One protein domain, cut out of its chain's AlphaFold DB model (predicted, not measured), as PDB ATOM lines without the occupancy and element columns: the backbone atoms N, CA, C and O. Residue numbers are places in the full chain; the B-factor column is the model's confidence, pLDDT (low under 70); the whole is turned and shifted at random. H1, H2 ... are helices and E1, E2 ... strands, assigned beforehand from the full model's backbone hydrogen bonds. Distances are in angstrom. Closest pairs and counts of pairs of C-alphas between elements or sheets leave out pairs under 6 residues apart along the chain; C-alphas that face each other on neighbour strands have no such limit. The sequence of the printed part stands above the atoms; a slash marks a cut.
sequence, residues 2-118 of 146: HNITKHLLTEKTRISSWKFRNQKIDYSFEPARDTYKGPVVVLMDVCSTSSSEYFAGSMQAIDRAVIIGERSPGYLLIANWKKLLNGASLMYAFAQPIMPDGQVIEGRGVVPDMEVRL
ATOM      1  N   HIS A   2      86.764 131.535 121.507       58.50
ATOM      2  CA  HIS A   2      88.160 131.300 121.075       58.50
ATOM      3  C   HIS A   2      88.862 130.082 121.703       58.50
ATOM      4  O   HIS A   2      89.737 129.496 121.074       58.50
ATOM      5  N   ASN A   3      88.486 129.702 122.926       77.00
ATOM      6  CA  ASN A   3      89.118 128.585 123.622       77.00
ATOM      7  C   ASN A   3      88.536 127.225 123.214       77.00
ATOM      8  O   ASN A   3      89.313 126.314 122.966       77.00
ATOM      9  N   ILE A   4      87.210 127.081 123.068       90.75
ATOM     10  CA  ILE A   4      86.605 125.765 122.790       90.75
ATOM     11  C   ILE A   4      86.891 125.276 121.369       90.75
ATOM     12  O   ILE A   4      87.202 124.104 121.187       90.75
ATOM     13  N   THR A   5      86.885 126.171 120.375       94.44
ATOM     14  CA  THR A   5      87.169 125.804 118.980       94.44
ATOM     15  C   THR A   5      88.517 125.102 118.843       94.44
ATOM     16  O   THR A   5      88.608 124.080 118.174       94.44
ATOM     17  N   LYS A   6      89.552 125.589 119.536       95.38
ATOM     18  CA  LYS A   6      90.910 125.029 119.470       95.38
ATOM     19  C   LYS A   6      90.993 123.583 119.951       95.38
ATOM     20  O   LYS A   6      91.829 122.840 119.450       95.38
ATOM     21  N   HIS A   7      90.129 123.179 120.881       96.25
ATOM     22  CA  HIS A   7      90.061 121.799 121.371       96.25
ATOM     23  C   HIS A   7      89.403 120.833 120.386       96.25
ATOM     24  O   HIS A   7      89.357 119.640 120.666       96.25
ATOM     25  N   LEU A   8      88.882 121.325 119.261       96.62
ATOM     26  CA  LEU A   8      88.302 120.494 118.213       96.62
ATOM     27  C   LEU A   8      89.158 120.485 116.940       96.62
ATOM     28  O   LEU A   8      88.935 119.640 116.084       96.62
ATOM     29  N   LEU A   9      90.136 121.374 116.780       96.31
ATOM     30  CA  LEU A   9      90.961 121.416 115.568       96.31
ATOM     31  C   LEU A   9      92.106 120.408 115.635       96.31
ATOM     32  O   LEU A   9      92.697 120.206 116.694       96.31
ATOM     33  N   THR A  10      92.462 119.808 114.505       94.75
ATOM     34  CA  THR A  10      93.617 118.899 114.387       94.75
ATOM     35  C   THR A  10      94.845 119.563 113.777       94.75
ATOM     36  O   THR A  10      95.949 119.044 113.910       94.75
ATOM     37  N   GLU A  11      94.663 120.716 113.142       95.44
ATOM     38  CA  GLU A  11      95.702 121.516 112.504       95.44
ATOM     39  C   GLU A  11      95.313 122.998 112.534       95.44
ATOM     40  O   GLU A  11      94.245 123.362 113.032       95.44
ATOM     41  N   LYS A  12      96.188 123.870 112.026       96.88
ATOM     42  CA  LYS A  12      95.866 125.287 111.881       96.88
ATOM     43  C   LYS A  12      94.734 125.452 110.874       96.88
ATOM     44  O   LYS A  12      94.918 125.196 109.688       96.88
ATOM     45  N   THR A  13      93.596 125.971 111.317       97.44
ATOM     46  CA  THR A  13      92.410 126.097 110.458       97.44
ATOM     47  C   THR A  13      91.855 127.512 110.498       97.44
ATOM     48  O   THR A  13      91.784 128.132 111.563       97.44
ATOM     49  N   ARG A  14      91.448 128.035 109.335       97.25
ATOM     50  CA  ARG A  14      90.683 129.285 109.245       97.25
ATOM     51  C   ARG A  14      89.259 129.037 109.728       97.25
ATOM     52  O   ARG A  14      88.554 128.226 109.147       97.25
ATOM     53  N   ILE A  15      88.844 129.770 110.756       96.31
ATOM     54  CA  ILE A  15      87.525 129.642 111.391       96.31
ATOM     55  C   ILE A  15      86.548 130.677 110.855       96.31
ATOM     56  O   ILE A  15      85.361 130.409 110.787       96.31
ATOM     57  N   SER A  16      87.021 131.844 110.424       95.94
ATOM     58  CA  SER A  16      86.188 132.791 109.685       95.94
ATOM     59  C   SER A  16      87.039 133.813 108.945       95.94
ATOM     60  O   SER A  16      88.260 133.888 109.117       95.94
ATOM     61  N   SER A  17      86.367 134.656 108.176       97.25
ATOM     62  CA  SER A  17      86.881 135.953 107.772       97.25
ATOM     63  C   SER A  17      85.944 137.050 108.248       97.25
ATOM     64  O   SER A  17      84.730 136.919 108.123       97.25
ATOM     65  N   TRP A  18      86.469 138.170 108.732       96.69
ATOM     66  CA  TRP A  18      85.655 139.354 108.996       96.69
ATOM     67  C   TRP A  18      85.897 140.390 107.912       96.69
ATOM     68  O   TRP A  18      87.027 140.823 107.670       96.69
ATOM     69  N   LYS A  19      84.816 140.800 107.255       97.00
ATOM     70  CA  LYS A  19      84.810 141.902 106.301       97.00
ATOM     71  C   LYS A  19      84.500 143.199 107.041       97.00
ATOM     72  O   LYS A  19      83.394 143.398 107.536       97.00
ATOM     73  N   PHE A  20      85.483 144.080 107.089       96.56
ATOM     74  CA  PHE A  20      85.364 145.460 107.546       96.56
ATOM     75  C   PHE A  20      85.080 146.373 106.348       96.56
ATOM     76  O   PHE A  20      85.054 145.932 105.199       96.56
ATOM     77  N   ARG A  21      84.923 147.676 106.601       95.31
ATOM     78  CA  ARG A  21      84.712 148.670 105.536       95.31
ATOM     79  C   ARG A  21      85.831 148.679 104.487       95.31
ATOM     80  O   ARG A  21      85.538 148.738 103.300       95.31
ATOM     81  N   ASN A  22      87.087 148.612 104.930       96.50
ATOM     82  CA  ASN A  22      88.256 148.835 104.068       96.50
ATOM     83  C   ASN A  22      89.119 147.582 103.872       96.50
ATOM     84  O   ASN A  22      90.093 147.623 103.131       96.50
ATOM     85  N   GLN A  23      88.815 146.493 104.577       97.38
ATOM     86  CA  GLN A  23      89.663 145.306 104.587       97.38
ATOM     87  C   GLN A  23      88.875 144.052 104.938       97.38
ATOM     88  O   GLN A  23      87.800 144.115 105.535       97.38
ATOM     89  N   LYS A  24      89.460 142.905 104.614       97.38
ATOM     90  CA  LYS A  24      89.023 141.589 105.068       97.38
ATOM     91  C   LYS A  24      90.162 140.982 105.882       97.38
ATOM     92  O   LYS A  24      91.297 140.989 105.416       97.38
ATOM     93  N   ILE A  25      89.861 140.498 107.082       97.69
ATOM     94  CA  ILE A  25      90.832 139.819 107.948       97.69
ATOM     95  C   ILE A  25      90.385 138.376 108.123       97.69
ATOM     96  O   ILE A  25      89.236 138.131 108.485       97.69
ATOM     97  N   ASP A  26      91.294 137.438 107.891       97.50
ATOM     98  CA  ASP A  26      91.066 136.020 108.143       97.50
ATOM     99  C   ASP A  26      91.485 135.672 109.577       97.50
ATOM    100  O   ASP A  26      92.555 136.067 110.045       97.50
ATOM    101  N   TYR A  27      90.632 134.924 110.273       95.50
ATOM    102  CA  TYR A  27      90.872 134.443 111.628       95.50
ATOM    103  C   TYR A  27      91.110 132.941 111.592       95.50
ATOM    104  O   TYR A  27      90.196 132.160 111.317       95.50
ATOM    105  N   SER A  28      92.337 132.542 111.912       96.44
ATOM    106  CA  SER A  28      92.736 131.140 112.020       96.44
ATOM    107  C   SER A  28      93.193 130.822 113.430       96.44
ATOM    108  O   SER A  28      93.825 131.660 114.078       96.44
ATOM    109  N   PHE A  29      92.916 129.607 113.894       95.56
ATOM    110  CA  PHE A  29      93.385 129.138 115.191       95.56
ATOM    111  C   PHE A  29      94.321 127.948 115.040       95.56
ATOM    112  O   PHE A  29      94.113 127.082 114.195       95.56
ATOM    113  N   GLU A  30      95.336 127.922 115.898       96.19
ATOM    114  CA  GLU A  30      96.150 126.735 116.143       96.19
ATOM    115  C   GLU A  30      95.377 125.758 117.044       96.19
ATOM    116  O   GLU A  30      94.640 126.211 117.936       96.19
ATOM    117  N   PRO A  31      95.544 124.440 116.849       96.50
ATOM    118  CA  PRO A  31      94.905 123.440 117.689       96.50
ATOM    119  C   PRO A  31      95.453 123.497 119.121       96.50
ATOM    120  O   PRO A  31      96.604 123.865 119.366       96.50
ATOM    121  N   ALA A  32      94.619 123.130 120.092       95.12
ATOM    122  CA  ALA A  32      95.070 122.919 121.462       95.12
ATOM    123  C   ALA A  32      95.932 121.644 121.556       95.12
ATOM    124  O   ALA A  32      95.809 120.743 120.726       95.12
ATOM    125  N   ARG A  33      96.772 121.544 122.598       92.25
ATOM    126  CA  ARG A  33      97.638 120.370 122.835       92.25
ATOM    127  C   ARG A  33      96.832 119.067 122.903       92.25
ATOM    128  O   ARG A  33      97.176 118.102 122.229       92.25
ATOM    129  N   ASP A  34      95.742 119.081 123.667       91.94
ATOM    130  CA  ASP A  34      94.871 117.925 123.888       91.94
ATOM    131  C   ASP A  34      93.566 118.107 123.108       91.94
ATOM    132  O   ASP A  34      92.504 118.402 123.662       91.94
ATOM    133  N   THR A  35      93.669 118.024 121.782       95.69
ATOM    134  CA  THR A  35      92.507 118.157 120.900       95.69
ATOM    135  C   THR A  35      91.679 116.875 120.848       95.69
ATOM    136  O   THR A  35      92.211 115.760 120.803       95.69
ATOM    137  N   TYR A  36      90.360 117.024 120.798       96.00
ATOM    138  CA  TYR A  36      89.438 115.927 120.568       96.00
ATOM    139  C   TYR A  36      89.364 115.611 119.073       96.00
ATOM    140  O   TYR A  36      88.979 116.451 118.259       96.00
ATOM    141  N   LYS A  37      89.695 114.368 118.711       94.50
ATOM    142  CA  LYS A  37      89.741 113.894 117.313       94.50
ATOM    143  C   LYS A  37      88.509 113.095 116.889       94.50
ATOM    144  O   LYS A  37      88.376 112.743 115.724       94.50
ATOM    145  N   GLY A  38      87.624 112.777 117.833       94.31
ATOM    146  CA  GLY A  38      86.433 111.984 117.555       94.31
ATOM    147  C   GLY A  38      85.353 112.756 116.786       94.31
ATOM    148  O   GLY A  38      85.474 113.972 116.565       94.31
ATOM    149  N   PRO A  39      84.271 112.061 116.391       95.69
ATOM    150  CA  PRO A  39      83.117 112.693 115.766       95.69
ATOM    151  C   PRO A  39      82.483 113.708 116.720       95.69
ATOM    152  O   PRO A  39      82.337 113.439 117.909       95.69
ATOM    153  N   VAL A  40      82.108 114.870 116.189       96.94
ATOM    154  CA  VAL A  40      81.450 115.939 116.946       96.94
ATOM    155  C   VAL A  40      80.104 116.224 116.305       96.94
ATOM    156  O   VAL A  40      80.010 116.380 115.086       96.94
ATOM    157  N   VAL A  41      79.084 116.296 117.149       98.38
ATOM    158  CA  VAL A  41      77.767 116.833 116.822       98.38
ATOM    159  C   VAL A  41      77.565 118.086 117.666       98.38
ATOM    160  O   VAL A  41      77.935 118.096 118.841       98.38
ATOM    161  N   VAL A  42      76.990 119.127 117.075       98.25
ATOM    162  CA  VAL A  42      76.530 120.322 117.787       98.25
ATOM    163  C   VAL A  42      75.012 120.364 117.685       98.25
ATOM    164  O   VAL A  42      74.471 120.431 116.583       98.25
ATOM    165  N   LEU A  43      74.344 120.308 118.836       98.12
ATOM    166  CA  LEU A  43      72.910 120.550 118.925       98.12
ATOM    167  C   LEU A  43      72.646 122.051 118.932       98.12
ATOM    168  O   LEU A  43      73.358 122.800 119.607       98.12
ATOM    169  N   MET A  44      71.659 122.482 118.158       97.50
ATOM    170  CA  MET A  44      71.354 123.895 117.981       97.50
ATOM    171  C   MET A  44      69.856 124.102 117.755       97.50
ATOM    172  O   MET A  44      69.181 123.239 117.200       97.50
ATOM    173  N   ASP A  45      69.340 125.248 118.183       96.88
ATOM    174  CA  ASP A  45      67.919 125.581 118.103       96.88
ATOM    175  C   ASP A  45      67.678 127.072 117.800       96.88
ATOM    176  O   ASP A  45      68.604 127.865 117.602       96.88
ATOM    177  N   VAL A  46      66.408 127.480 117.814       96.81
ATOM    178  CA  VAL A  46      65.993 128.879 117.618       96.81
ATOM    179  C   VAL A  46      66.454 129.827 118.735       96.81
ATOM    180  O   VAL A  46      66.427 131.042 118.554       96.81
ATOM    181  N   CYS A  47      66.894 129.312 119.886       96.94
ATOM    182  CA  CYS A  47      67.450 130.108 120.983       96.94
ATOM    183  C   CYS A  47      68.969 130.309 120.847       96.94
ATOM    184  O   CYS A  47      69.566 131.149 121.530       96.94
ATOM    185  N   SER A  48      69.608 129.558 119.953       97.62
ATOM    186  CA  SER A  48      71.047 129.578 119.734       97.62
ATOM    187  C   SER A  48      71.441 130.796 118.904       97.62
ATOM    188  O   SER A  48      71.365 130.780 117.682       97.62
ATOM    189  N   THR A  49      71.871 131.869 119.564       96.31
ATOM    190  CA  THR A  49      72.193 133.149 118.909       96.31
ATOM    191  C   THR A  49      73.661 133.553 119.082       96.31
ATOM    192  O   THR A  49      74.392 133.001 119.915       96.31
ATOM    193  N   SER A  50      74.117 134.543 118.311       94.94
ATOM    194  CA  SER A  50      75.417 135.200 118.485       94.94
ATOM    195  C   SER A  50      76.587 134.203 118.463       94.94
ATOM    196  O   SER A  50      76.841 133.531 117.464       94.94
ATOM    197  N   SER A  51      77.331 134.095 119.563       94.19
ATOM    198  CA  SER A  51      78.520 133.257 119.656       94.19
ATOM    199  C   SER A  51      78.256 131.777 119.346       94.19
ATOM    200  O   SER A  51      79.129 131.111 118.789       94.19
ATOM    201  N   SER A  52      77.065 131.272 119.668       96.12
ATOM    202  CA  SER A  52      76.682 129.896 119.343       96.12
ATOM    203  C   SER A  52      76.587 129.690 117.832       96.12
ATOM    204  O   SER A  52      77.125 128.715 117.316       96.12
ATOM    205  N   GLU A  53      76.013 130.655 117.111       97.06
ATOM    206  CA  GLU A  53      75.862 130.601 115.651       97.06
ATOM    207  C   GLU A  53      77.208 130.689 114.945       97.06
ATOM    208  O   GLU A  53      77.485 129.921 114.030       97.06
ATOM    209  N   TYR A  54      78.083 131.591 115.395       96.25
ATOM    210  CA  TYR A  54      79.431 131.668 114.840       96.25
ATOM    211  C   TYR A  54      80.179 130.353 115.039       96.25
ATOM    212  O   TYR A  54      80.838 129.883 114.116       96.25
ATOM    213  N   PHE A  55      80.105 129.760 116.235       97.06
ATOM    214  CA  PHE A  55      80.769 128.492 116.518       97.06
ATOM    215  C   PHE A  55      80.210 127.364 115.644       97.06
ATOM    216  O   PHE A  55      80.988 126.711 114.953       97.06
ATOM    217  N   ALA A  56      78.890 127.176 115.641       97.69
ATOM    218  CA  ALA A  56      78.219 126.140 114.864       97.69
ATOM    219  C   ALA A  56      78.497 126.301 113.364       97.69
ATOM    220  O   ALA A  56      79.030 125.385 112.747       97.69
ATOM    221  N   GLY A  57      78.260 127.492 112.806       97.44
ATOM    222  CA  GLY A  57      78.498 127.774 111.391       97.44
ATOM    223  C   GLY A  57      79.963 127.597 110.993       97.44
ATOM    224  O   GLY A  57      80.249 127.042 109.937       97.44
ATOM    225  N   SER A  58      80.909 127.985 111.854       97.38
ATOM    226  CA  SER A  58      82.333 127.802 111.553       97.38
ATOM    227  C   SER A  58      82.741 126.331 111.592       97.38
ATOM    228  O   SER A  58      83.541 125.917 110.764       97.38
ATOM    229  N   MET A  59      82.233 125.547 112.554       98.00
ATOM    230  CA  MET A  59      82.529 124.111 112.660       98.00
ATOM    231  C   MET A  59      81.869 123.298 111.549       98.00
ATOM    232  O   MET A  59      82.477 122.336 111.082       98.00
ATOM    233  N   GLN A  60      80.675 123.704 111.119       98.25
ATOM    234  CA  GLN A  60      79.978 123.134 109.972       98.25
ATOM    235  C   GLN A  60      80.748 123.404 108.678       98.25
ATOM    236  O   GLN A  60      81.092 122.480 107.958       98.25
ATOM    237  N   ALA A  61      81.109 124.663 108.422       98.06
ATOM    238  CA  ALA A  61      81.765 125.083 107.182       98.06
ATOM    239  C   ALA A  61      83.189 124.529 106.977       98.06
ATOM    240  O   ALA A  61      83.738 124.658 105.886       98.06
ATOM    241  N   ILE A  62      83.812 123.959 108.015       97.69
ATOM    242  CA  ILE A  62      85.102 123.249 107.912       97.69
ATOM    243  C   ILE A  62      84.940 121.726 108.021       97.69
ATOM    244  O   ILE A  62      85.923 121.030 108.270       97.69
ATOM    245  N   ASP A  63      83.706 121.222 107.935       96.81
ATOM    246  CA  ASP A  63      83.344 119.809 108.083       96.81
ATOM    247  C   ASP A  63      83.808 119.171 109.407       96.81
ATOM    248  O   ASP A  63      83.964 117.949 109.527       96.81
ATOM    249  N   ARG A  64      84.035 119.984 110.451       97.00
ATOM    250  CA  ARG A  64      84.520 119.484 111.743       97.00
ATOM    251  C   ARG A  64      83.396 118.910 112.592       97.00
ATOM    252  O   ARG A  64      83.623 117.929 113.308       97.00
ATOM    253  N   ALA A  65      82.217 119.514 112.550       97.75
ATOM    254  CA  ALA A  65      81.055 119.057 113.294       97.75
ATOM    255  C   ALA A  65      79.824 119.015 112.399       97.75
ATOM    256  O   ALA A  65      79.710 119.814 111.477       97.75
ATOM    257  N   VAL A  66      78.911 118.103 112.720       98.25
ATOM    258  CA  VAL A  66      77.573 118.075 112.125       98.25
ATOM    259  C   VAL A  66      76.610 118.808 113.043       98.25
ATOM    260  O   VAL A  66      76.620 118.589 114.257       98.25
ATOM    261  N   ILE A  67      75.800 119.683 112.466       98.50
ATOM    262  CA  ILE A  67      74.793 120.471 113.162       98.50
ATOM    263  C   ILE A  67      73.460 119.733 113.082       98.50
ATOM    264  O   ILE A  67      72.970 119.433 111.992       98.50
ATOM    265  N   ILE A  68      72.881 119.432 114.239       98.69
ATOM    266  CA  ILE A  68      71.594 118.740 114.359       98.69
ATOM    267  C   ILE A  68      70.656 119.618 115.183       98.69
ATOM    268  O   ILE A  68      71.082 120.209 116.174       98.69
ATOM    269  N   GLY A  69      69.388 119.694 114.789       98.31
ATOM    270  CA  GLY A  69      68.369 120.428 115.535       98.31
ATOM    271  C   GLY A  69      67.586 121.374 114.640       98.31
ATOM    272  O   GLY A  69      67.136 120.979 113.569       98.31
ATOM    273  N   GLU A  70      67.431 122.625 115.053       98.38
ATOM    274  CA  GLU A  70      66.655 123.628 114.325       98.38
ATOM    275  C   GLU A  70      67.535 124.788 113.858       98.38
ATOM    276  O   GLU A  70      68.585 125.094 114.426       98.38
ATOM    277  N   ARG A  71      67.098 125.448 112.783       98.31
ATOM    278  CA  ARG A  71      67.786 126.614 112.228       98.31
ATOM    279  C   ARG A  71      67.847 127.747 113.256       98.31
ATOM    280  O   ARG A  71      66.826 128.114 113.836       98.31
ATOM    281  N   SER A  72      69.025 128.348 113.416       98.25
ATOM    282  CA  SER A  72      69.197 129.494 114.314       98.25
ATOM    283  C   SER A  72      68.635 130.806 113.726       98.25
ATOM    284  O   SER A  72      68.384 130.886 112.520       98.25
ATOM    285  N   PRO A  73      68.449 131.869 114.533       97.69
ATOM    286  CA  PRO A  73      67.828 133.118 114.064       97.69
ATOM    287  C   PRO A  73      68.652 133.964 113.083       97.69
ATOM    288  O   PRO A  73      68.086 134.764 112.340       97.69
ATOM    289  N   GLY A  74      69.979 133.833 113.077       97.06
ATOM    290  CA  GLY A  74      70.879 134.685 112.302       97.06
ATOM    291  C   GLY A  74      71.200 136.008 112.980       97.06
ATOM    292  O   GLY A  74      71.263 137.022 112.293       97.06
ATOM    293  N   TYR A  75      71.380 136.018 114.301       95.69
ATOM    294  CA  TYR A  75      71.731 137.211 115.078       95.69
ATOM    295  C   TYR A  75      73.225 137.207 115.414       95.69
ATOM    296  O   TYR A  75      73.645 137.184 116.576       95.69
ATOM    297  N   LEU A  76      74.046 137.254 114.368       93.12
ATOM    298  CA  LEU A  76      75.500 137.303 114.413       93.12
ATOM    299  C   LEU A  76      76.041 138.674 113.957       93.12
ATOM    300  O   LEU A  76      76.762 138.824 112.961       93.12
ATOM    301  N   LEU A  77      75.746 139.688 114.766       87.75
ATOM    302  CA  LEU A  77      76.264 141.036 114.581       87.75
ATOM    303  C   LEU A  77      77.601 141.218 115.310       87.75
ATOM    304  O   LEU A  77      77.686 141.070 116.529       87.75
ATOM    305  N   ILE A  78      78.648 141.626 114.587       92.69
ATOM    306  CA  ILE A  78      79.899 142.075 115.210       92.69
ATOM    307  C   ILE A  78      79.797 143.578 115.468       92.69
ATOM    308  O   ILE A  78      79.999 144.414 114.578       92.69
ATOM    309  N   ALA A  79      79.442 143.907 116.707       93.44
ATOM    310  CA  ALA A  79      79.217 145.267 117.166       93.44
ATOM    311  C   ALA A  79      80.236 145.699 118.220       93.44
ATOM    312  O   ALA A  79      80.771 144.887 118.976       93.44
ATOM    313  N   ASN A  80      80.496 147.002 118.264       94.12
ATOM    314  CA  ASN A  80      81.277 147.636 119.313       94.12
ATOM    315  C   ASN A  80      80.415 148.658 120.053       94.12
ATOM    316  O   ASN A  80      79.410 149.143 119.527       94.12
ATOM    317  N   TRP A  81      80.840 148.998 121.262       95.62
ATOM    318  CA  TRP A  81      80.196 149.979 122.116       95.62
ATOM    319  C   TRP A  81      81.111 151.188 122.281       95.62
ATOM    320  O   TRP A  81      82.284 151.053 122.630       95.62
ATOM    321  N   LYS A  82      80.578 152.390 122.055       96.69
ATOM    322  CA  LYS A  82      81.280 153.652 122.301       96.69
ATOM    323  C   LYS A  82      80.496 154.495 123.292       96.69
ATOM    324  O   LYS A  82      79.339 154.828 123.048       96.69
ATOM    325  N   LYS A  83      81.149 154.883 124.386       97.44
ATOM    326  CA  LYS A  83      80.587 155.839 125.340       97.44
ATOM    327  C   LYS A  83      80.666 157.255 124.760       97.44
ATOM    328  O   LYS A  83      81.698 157.652 124.219       97.44
ATOM    329  N   LEU A  84      79.565 157.989 124.838       97.00
ATOM    330  CA  LEU A  84      79.432 159.365 124.373       97.00
ATOM    331  C   LEU A  84      79.699 160.352 125.517       97.00
ATOM    332  O   LEU A  84      79.641 159.991 126.693       97.00
ATOM    333  N   LEU A  85      79.976 161.613 125.171       96.62
ATOM    334  CA  LEU A  85      80.326 162.665 126.139       96.62
ATOM    335  C   LEU A  85      79.212 162.940 127.161       96.62
ATOM    336  O   LEU A  85      79.495 163.282 128.301       96.62
ATOM    337  N   ASN A  86      77.954 162.744 126.767       96.44
ATOM    338  CA  ASN A  86      76.785 162.892 127.636       96.44
ATOM    339  C   ASN A  86      76.488 161.643 128.491       96.44
ATOM    340  O   ASN A  86      75.445 161.579 129.133       96.44
ATOM    341  N   GLY A  87      77.357 160.630 128.467       96.06
ATOM    342  CA  GLY A  87      77.201 159.394 129.235       96.06
ATOM    343  C   GLY A  87      76.400 158.284 128.547       96.06
ATOM    344  O   GLY A  87      76.413 157.164 129.054       96.06
ATOM    345  N   ALA A  88      75.767 158.542 127.397       97.38
ATOM    346  CA  ALA A  88      75.064 157.516 126.623       97.38
ATOM    347  C   ALA A  88      76.030 156.517 125.956       97.38
ATOM    348  O   ALA A  88      77.219 156.800 125.781       97.38
ATOM    349  N   SER A  89      75.510 155.361 125.535       97.38
ATOM    350  CA  SER A  89      76.270 154.331 124.817       97.38
ATOM    351  C   SER A  89      75.740 154.150 123.398       97.38
ATOM    352  O   SER A  89      74.555 153.897 123.199       97.38
ATOM    353  N   LEU A  90      76.633 154.242 122.415       96.31
ATOM    354  CA  LEU A  90      76.362 153.910 121.021       96.31
ATOM    355  C   LEU A  90      76.840 152.486 120.740       96.31
ATOM    356  O   LEU A  90      78.045 152.231 120.781       96.31
ATOM    357  N   MET A  91      75.916 151.588 120.408       95.75
ATOM    358  CA  MET A  91      76.245 150.301 119.801       95.75
ATOM    359  C   MET A  91      76.229 150.450 118.280       95.75
ATOM    360  O   MET A  91      75.265 150.969 117.721       95.75
ATOM    361  N   TYR A  92      77.283 150.004 117.604       94.88
ATOM    362  CA  TYR A  92      77.356 150.054 116.147       94.88
ATOM    363  C   TYR A  92      78.071 148.828 115.585       94.88
ATOM    364  O   TYR A  92      79.091 148.379 116.112       94.88
ATOM    365  N   ALA A  93      77.531 148.300 114.490       94.62
ATOM    366  CA  ALA A  93      78.156 147.228 113.731       94.62
ATOM    367  C   ALA A  93      79.417 147.743 113.028       94.62
ATOM    368  O   ALA A  93      79.413 148.839 112.459       94.62
ATOM    369  N   PHE A  94      80.498 146.964 113.052       95.31
ATOM    370  CA  PHE A  94      81.761 147.366 112.419       95.31
ATOM    371  C   PHE A  94      82.390 146.296 111.522       95.31
ATOM    372  O   PHE A  94      83.321 146.614 110.776       95.31
ATOM    373  N   ALA A  95      81.891 145.060 111.560       95.88
ATOM    374  CA  ALA A  95      82.358 143.982 110.701       95.88
ATOM    375  C   ALA A  95      81.243 142.978 110.374       95.88
ATOM    376  O   ALA A  95      80.304 142.804 111.146       95.88
ATOM    377  N   GLN A  96      81.386 142.298 109.238       95.44
ATOM    378  CA  GLN A  96      80.555 141.172 108.825       95.44
ATOM    379  C   GLN A  96      81.377 139.879 108.914       95.44
ATOM    380  O   GLN A  96      82.340 139.738 108.151       95.44
ATOM    381  N   PRO A  97      81.025 138.929 109.792       95.62
ATOM    382  CA  PRO A  97      81.638 137.613 109.786       95.62
ATOM    383  C   PRO A  97      81.151 136.808 108.579       95.62
ATOM    384  O   PRO A  97      79.974 136.850 108.208       95.62
ATOM    385  N   ILE A  98      82.093 136.097 107.973       97.19
ATOM    386  CA  ILE A  98      81.933 135.214 106.824       97.19
ATOM    387  C   ILE A  98      82.526 133.865 107.235       97.19
ATOM    388  O   ILE A  98      83.674 133.807 107.684       97.19
ATOM    389  N   MET A  99      81.743 132.800 107.109       97.25
ATOM    390  CA  MET A  99      82.177 131.438 107.401       97.25
ATOM    391  C   MET A  99      83.259 130.983 106.398       97.25
ATOM    392  O   MET A  99      83.401 131.580 105.326       97.25
ATOM    393  N   PRO A 100      84.073 129.963 106.722       97.00
ATOM    394  CA  PRO A 100      85.166 129.496 105.863       97.00
ATOM    395  C   PRO A 100      84.755 129.074 104.449       97.00
ATOM    396  O   PRO A 100      85.573 129.222 103.538       97.00
ATOM    397  N   ASP A 101      83.514 128.630 104.268       96.62
ATOM    398  CA  ASP A 101      82.883 128.281 102.989       96.62
ATOM    399  C   ASP A 101      82.345 129.504 102.210       96.62
ATOM    400  O   ASP A 101      81.848 129.380 101.094       96.62
ATOM    401  N   GLY A 102      82.463 130.709 102.777       96.81
ATOM    402  CA  GLY A 102      82.009 131.965 102.182       96.81
ATOM    403  C   GLY A 102      80.602 132.399 102.600       96.81
ATOM    404  O   GLY A 102      80.168 133.484 102.197       96.81
ATOM    405  N   GLN A 103      79.888 131.618 103.414       96.25
ATOM    406  CA  GLN A 103      78.539 131.977 103.841       96.25
ATOM    407  C   GLN A 103      78.525 133.142 104.836       96.25
ATOM    408  O   GLN A 103      79.396 133.298 105.687       96.25
ATOM    409  N   VAL A 104      77.476 133.961 104.757       96.44
ATOM    410  CA  VAL A 104      77.176 135.001 105.750       96.44
ATOM    411  C   VAL A 104      75.912 134.596 106.486       96.44
ATOM    412  O   VAL A 104      74.837 134.652 105.897       96.44
ATOM    413  N   ILE A 105      76.027 134.197 107.747       95.88
ATOM    414  CA  ILE A 105      74.871 133.698 108.503       95.88
ATOM    415  C   ILE A 105      74.044 134.814 109.156       95.88
ATOM    416  O   ILE A 105      72.921 134.564 109.569       95.88
ATOM    417  N   GLU A 106      74.540 136.052 109.218       96.25
ATOM    418  CA  GLU A 106      73.733 137.193 109.681       96.25
ATOM    419  C   GLU A 106      72.448 137.322 108.847       96.25
ATOM    420  O   GLU A 106      72.488 137.266 107.614       96.25
ATOM    421  N   GLY A 107      71.304 137.440 109.522       95.56
ATOM    422  CA  GLY A 107      69.964 137.461 108.927       95.56
ATOM    423  C   GLY A 107      69.492 136.126 108.339       95.56
ATOM    424  O   GLY A 107      68.383 136.051 107.810       95.56
ATOM    425  N   ARG A 108      70.315 135.071 108.395       95.81
ATOM    426  CA  ARG A 108      69.991 133.739 107.864       95.81
ATOM    427  C   ARG A 108      70.045 132.642 108.920       95.81
ATOM    428  O   ARG A 108      69.252 131.722 108.823       95.81
ATOM    429  N   GLY A 109      70.935 132.716 109.891       97.38
ATOM    430  CA  GLY A 109      71.209 131.631 110.821       97.38
ATOM    431  C   GLY A 109      71.993 130.491 110.190       97.38
ATOM    432  O   GLY A 109      72.235 130.456 108.981       97.38
ATOM    433  N   VAL A 110      72.406 129.561 111.038       98.31
ATOM    434  CA  VAL A 110      73.017 128.294 110.656       98.31
ATOM    435  C   VAL A 110      71.886 127.324 110.335       98.31
ATOM    436  O   VAL A 110      70.992 127.102 111.154       98.31
ATOM    437  N   VAL A 111      71.903 126.775 109.124       98.06
ATOM    438  CA  VAL A 111      70.970 125.722 108.709       98.06
ATOM    439  C   VAL A 111      71.561 124.387 109.161       98.06
ATOM    440  O   VAL A 111      72.715 124.120 108.823       98.06
ATOM    441  N   PRO A 112      70.836 123.561 109.934       98.25
ATOM    442  CA  PRO A 112      71.369 122.290 110.403       98.25
ATOM    443  C   PRO A 112      71.616 121.333 109.230       98.25
ATOM    444  O   PRO A 112      70.871 121.334 108.252       98.25
ATOM    445  N   ASP A 113      72.634 120.481 109.351       98.50
ATOM    446  CA  ASP A 113      72.878 119.388 108.400       98.50
ATOM    447  C   ASP A 113      71.767 118.331 108.478       98.50
ATOM    448  O   ASP A 113      71.452 117.669 107.490       98.50
ATOM    449  N   MET A 114      71.170 118.175 109.665       98.25
ATOM    450  CA  MET A 114      69.988 117.351 109.893       98.25
ATOM    451  C   MET A 114      68.986 118.108 110.765       98.25
ATOM    452  O   MET A 114      69.210 118.316 111.960       98.25
ATOM    453  N   GLU A 115      67.872 118.514 110.158       98.25
ATOM    454  CA  GLU A 115      66.789 119.181 110.875       98.25
ATOM    455  C   GLU A 115      66.025 118.173 111.744       98.25
ATOM    456  O   GLU A 115      65.491 117.180 111.246       98.25
ATOM    457  N   VAL A 116      65.987 118.425 113.050       98.00
ATOM    458  CA  VAL A 116      65.265 117.628 114.044       98.00
ATOM    459  C   VAL A 116      64.625 118.595 115.025       98.00
ATOM    460  O   VAL A 116      65.316 119.310 115.745       98.00
ATOM    461  N   ARG A 117      63.296 118.626 115.077       96.50
ATOM    462  CA  ARG A 117      62.592 119.433 116.075       96.50
ATOM    463  C   ARG A 117      62.621 118.741 117.426       96.50
ATOM    464  O   ARG A 117      62.518 117.514 117.492       96.50
ATOM    465  N   LEU A 118      62.734 119.537 118.484       94.88
ATOM    466  CA  LEU A 118      62.521 119.043 119.834       94.88
ATOM    467  C   LEU A 118      61.021 118.794 120.025       94.88
ATOM    468  O   LEU A 118      60.226 119.734 120.060       94.88
TER     469      LEU A 118
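This is residues 2 to 118 of the 146 residues of the protein "TSPc domain-containing protein" of Olavius algarvensis Delta 1 endosymbiont (UniProt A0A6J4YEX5). A strongly twisted sheet of two antiparallel hairpins, E1 with E2 and E5 with E6, is curled like part of a barrel; H2 packs between its strand E1 and a small parallel pair of strands, E3 and E4. The hairpin of E5 and E6 runs out as a long arm and makes much of the length. The sheet's order is E2, E1, E6, E5, all antiparallel. The printed part has 117 residues with two named helices and six named strands, in the order H1, E1, E2, E3, H2, E4, E5, E6; its class is mixed, with under half of the residues in named elements. It is only just compact, close to loose, with a radius of gyration of the C-alphas of 15.7 A and spans of 52 by 35 by 24 A.

E1, residues 13 to 19, and E2, residues 24 to 29, form a hairpin, with N 15 and O 27 at 2.8 A, within hydrogen-bond range. E6, residues 89 to 98, pairs in a staggered way: its residues 96 to 98 with E1, N 19 to O 96 at 2.8 A, and its residues 89 to 95 with E5, residues 78 to 83, N 82 to O 90 at 2.8 A. H2, residues 51 to 61, is on one face of this sheet in two layers, a helix layer over a strand layer, at a height over the sheet of 8.9 A. It lies over E1, slantwise to the strands at 56 degrees on the local plane, which is fitted to just 6 C-alphas of the sheet; their closest C-alphas are those of Ile 15 and Ser 58, 5.5 A apart. E3, residues 41 to 44, and E4, residues 66 to 69, are parallel, with N 42 and O 66 at 2.9 A. E3, H2 and E4 are a strand-helix-strand unit, two parallel strands joined through a helix, with a right-handed crossover. The closest C-alphas of H2 and E4 are those of Gln 60 and Val 66, 6.0 A apart. H1, residues 2 to 6, only grazes the four-stranded sheet. In H2 every O i to N i+4 pair is within hydrogen-bond range; in H1 0 of 1 is, and 0 of 2 O i to N i+3 pairs.

H1 begins at C-alpha 2, (88.160, 131.300, 121.075). E1 is 18.0 A long, E2 16.6 A, H2 15.3 A and E5 17.1 A. E6 is 26.9 A long and ends at C-alpha 98, (81.933, 135.214, 106.824).

The C-alphas farthest apart, of Gly 38 and Asn 86, are 52.8 A apart. The link from E2 to E3 is long, and residues 99 to 118 hold no named element; of these, 114 to 115 pair with 68 to 69 of E4, parallel. The printed part has no cut, and its one residue with pLDDT under 70 is residue 2.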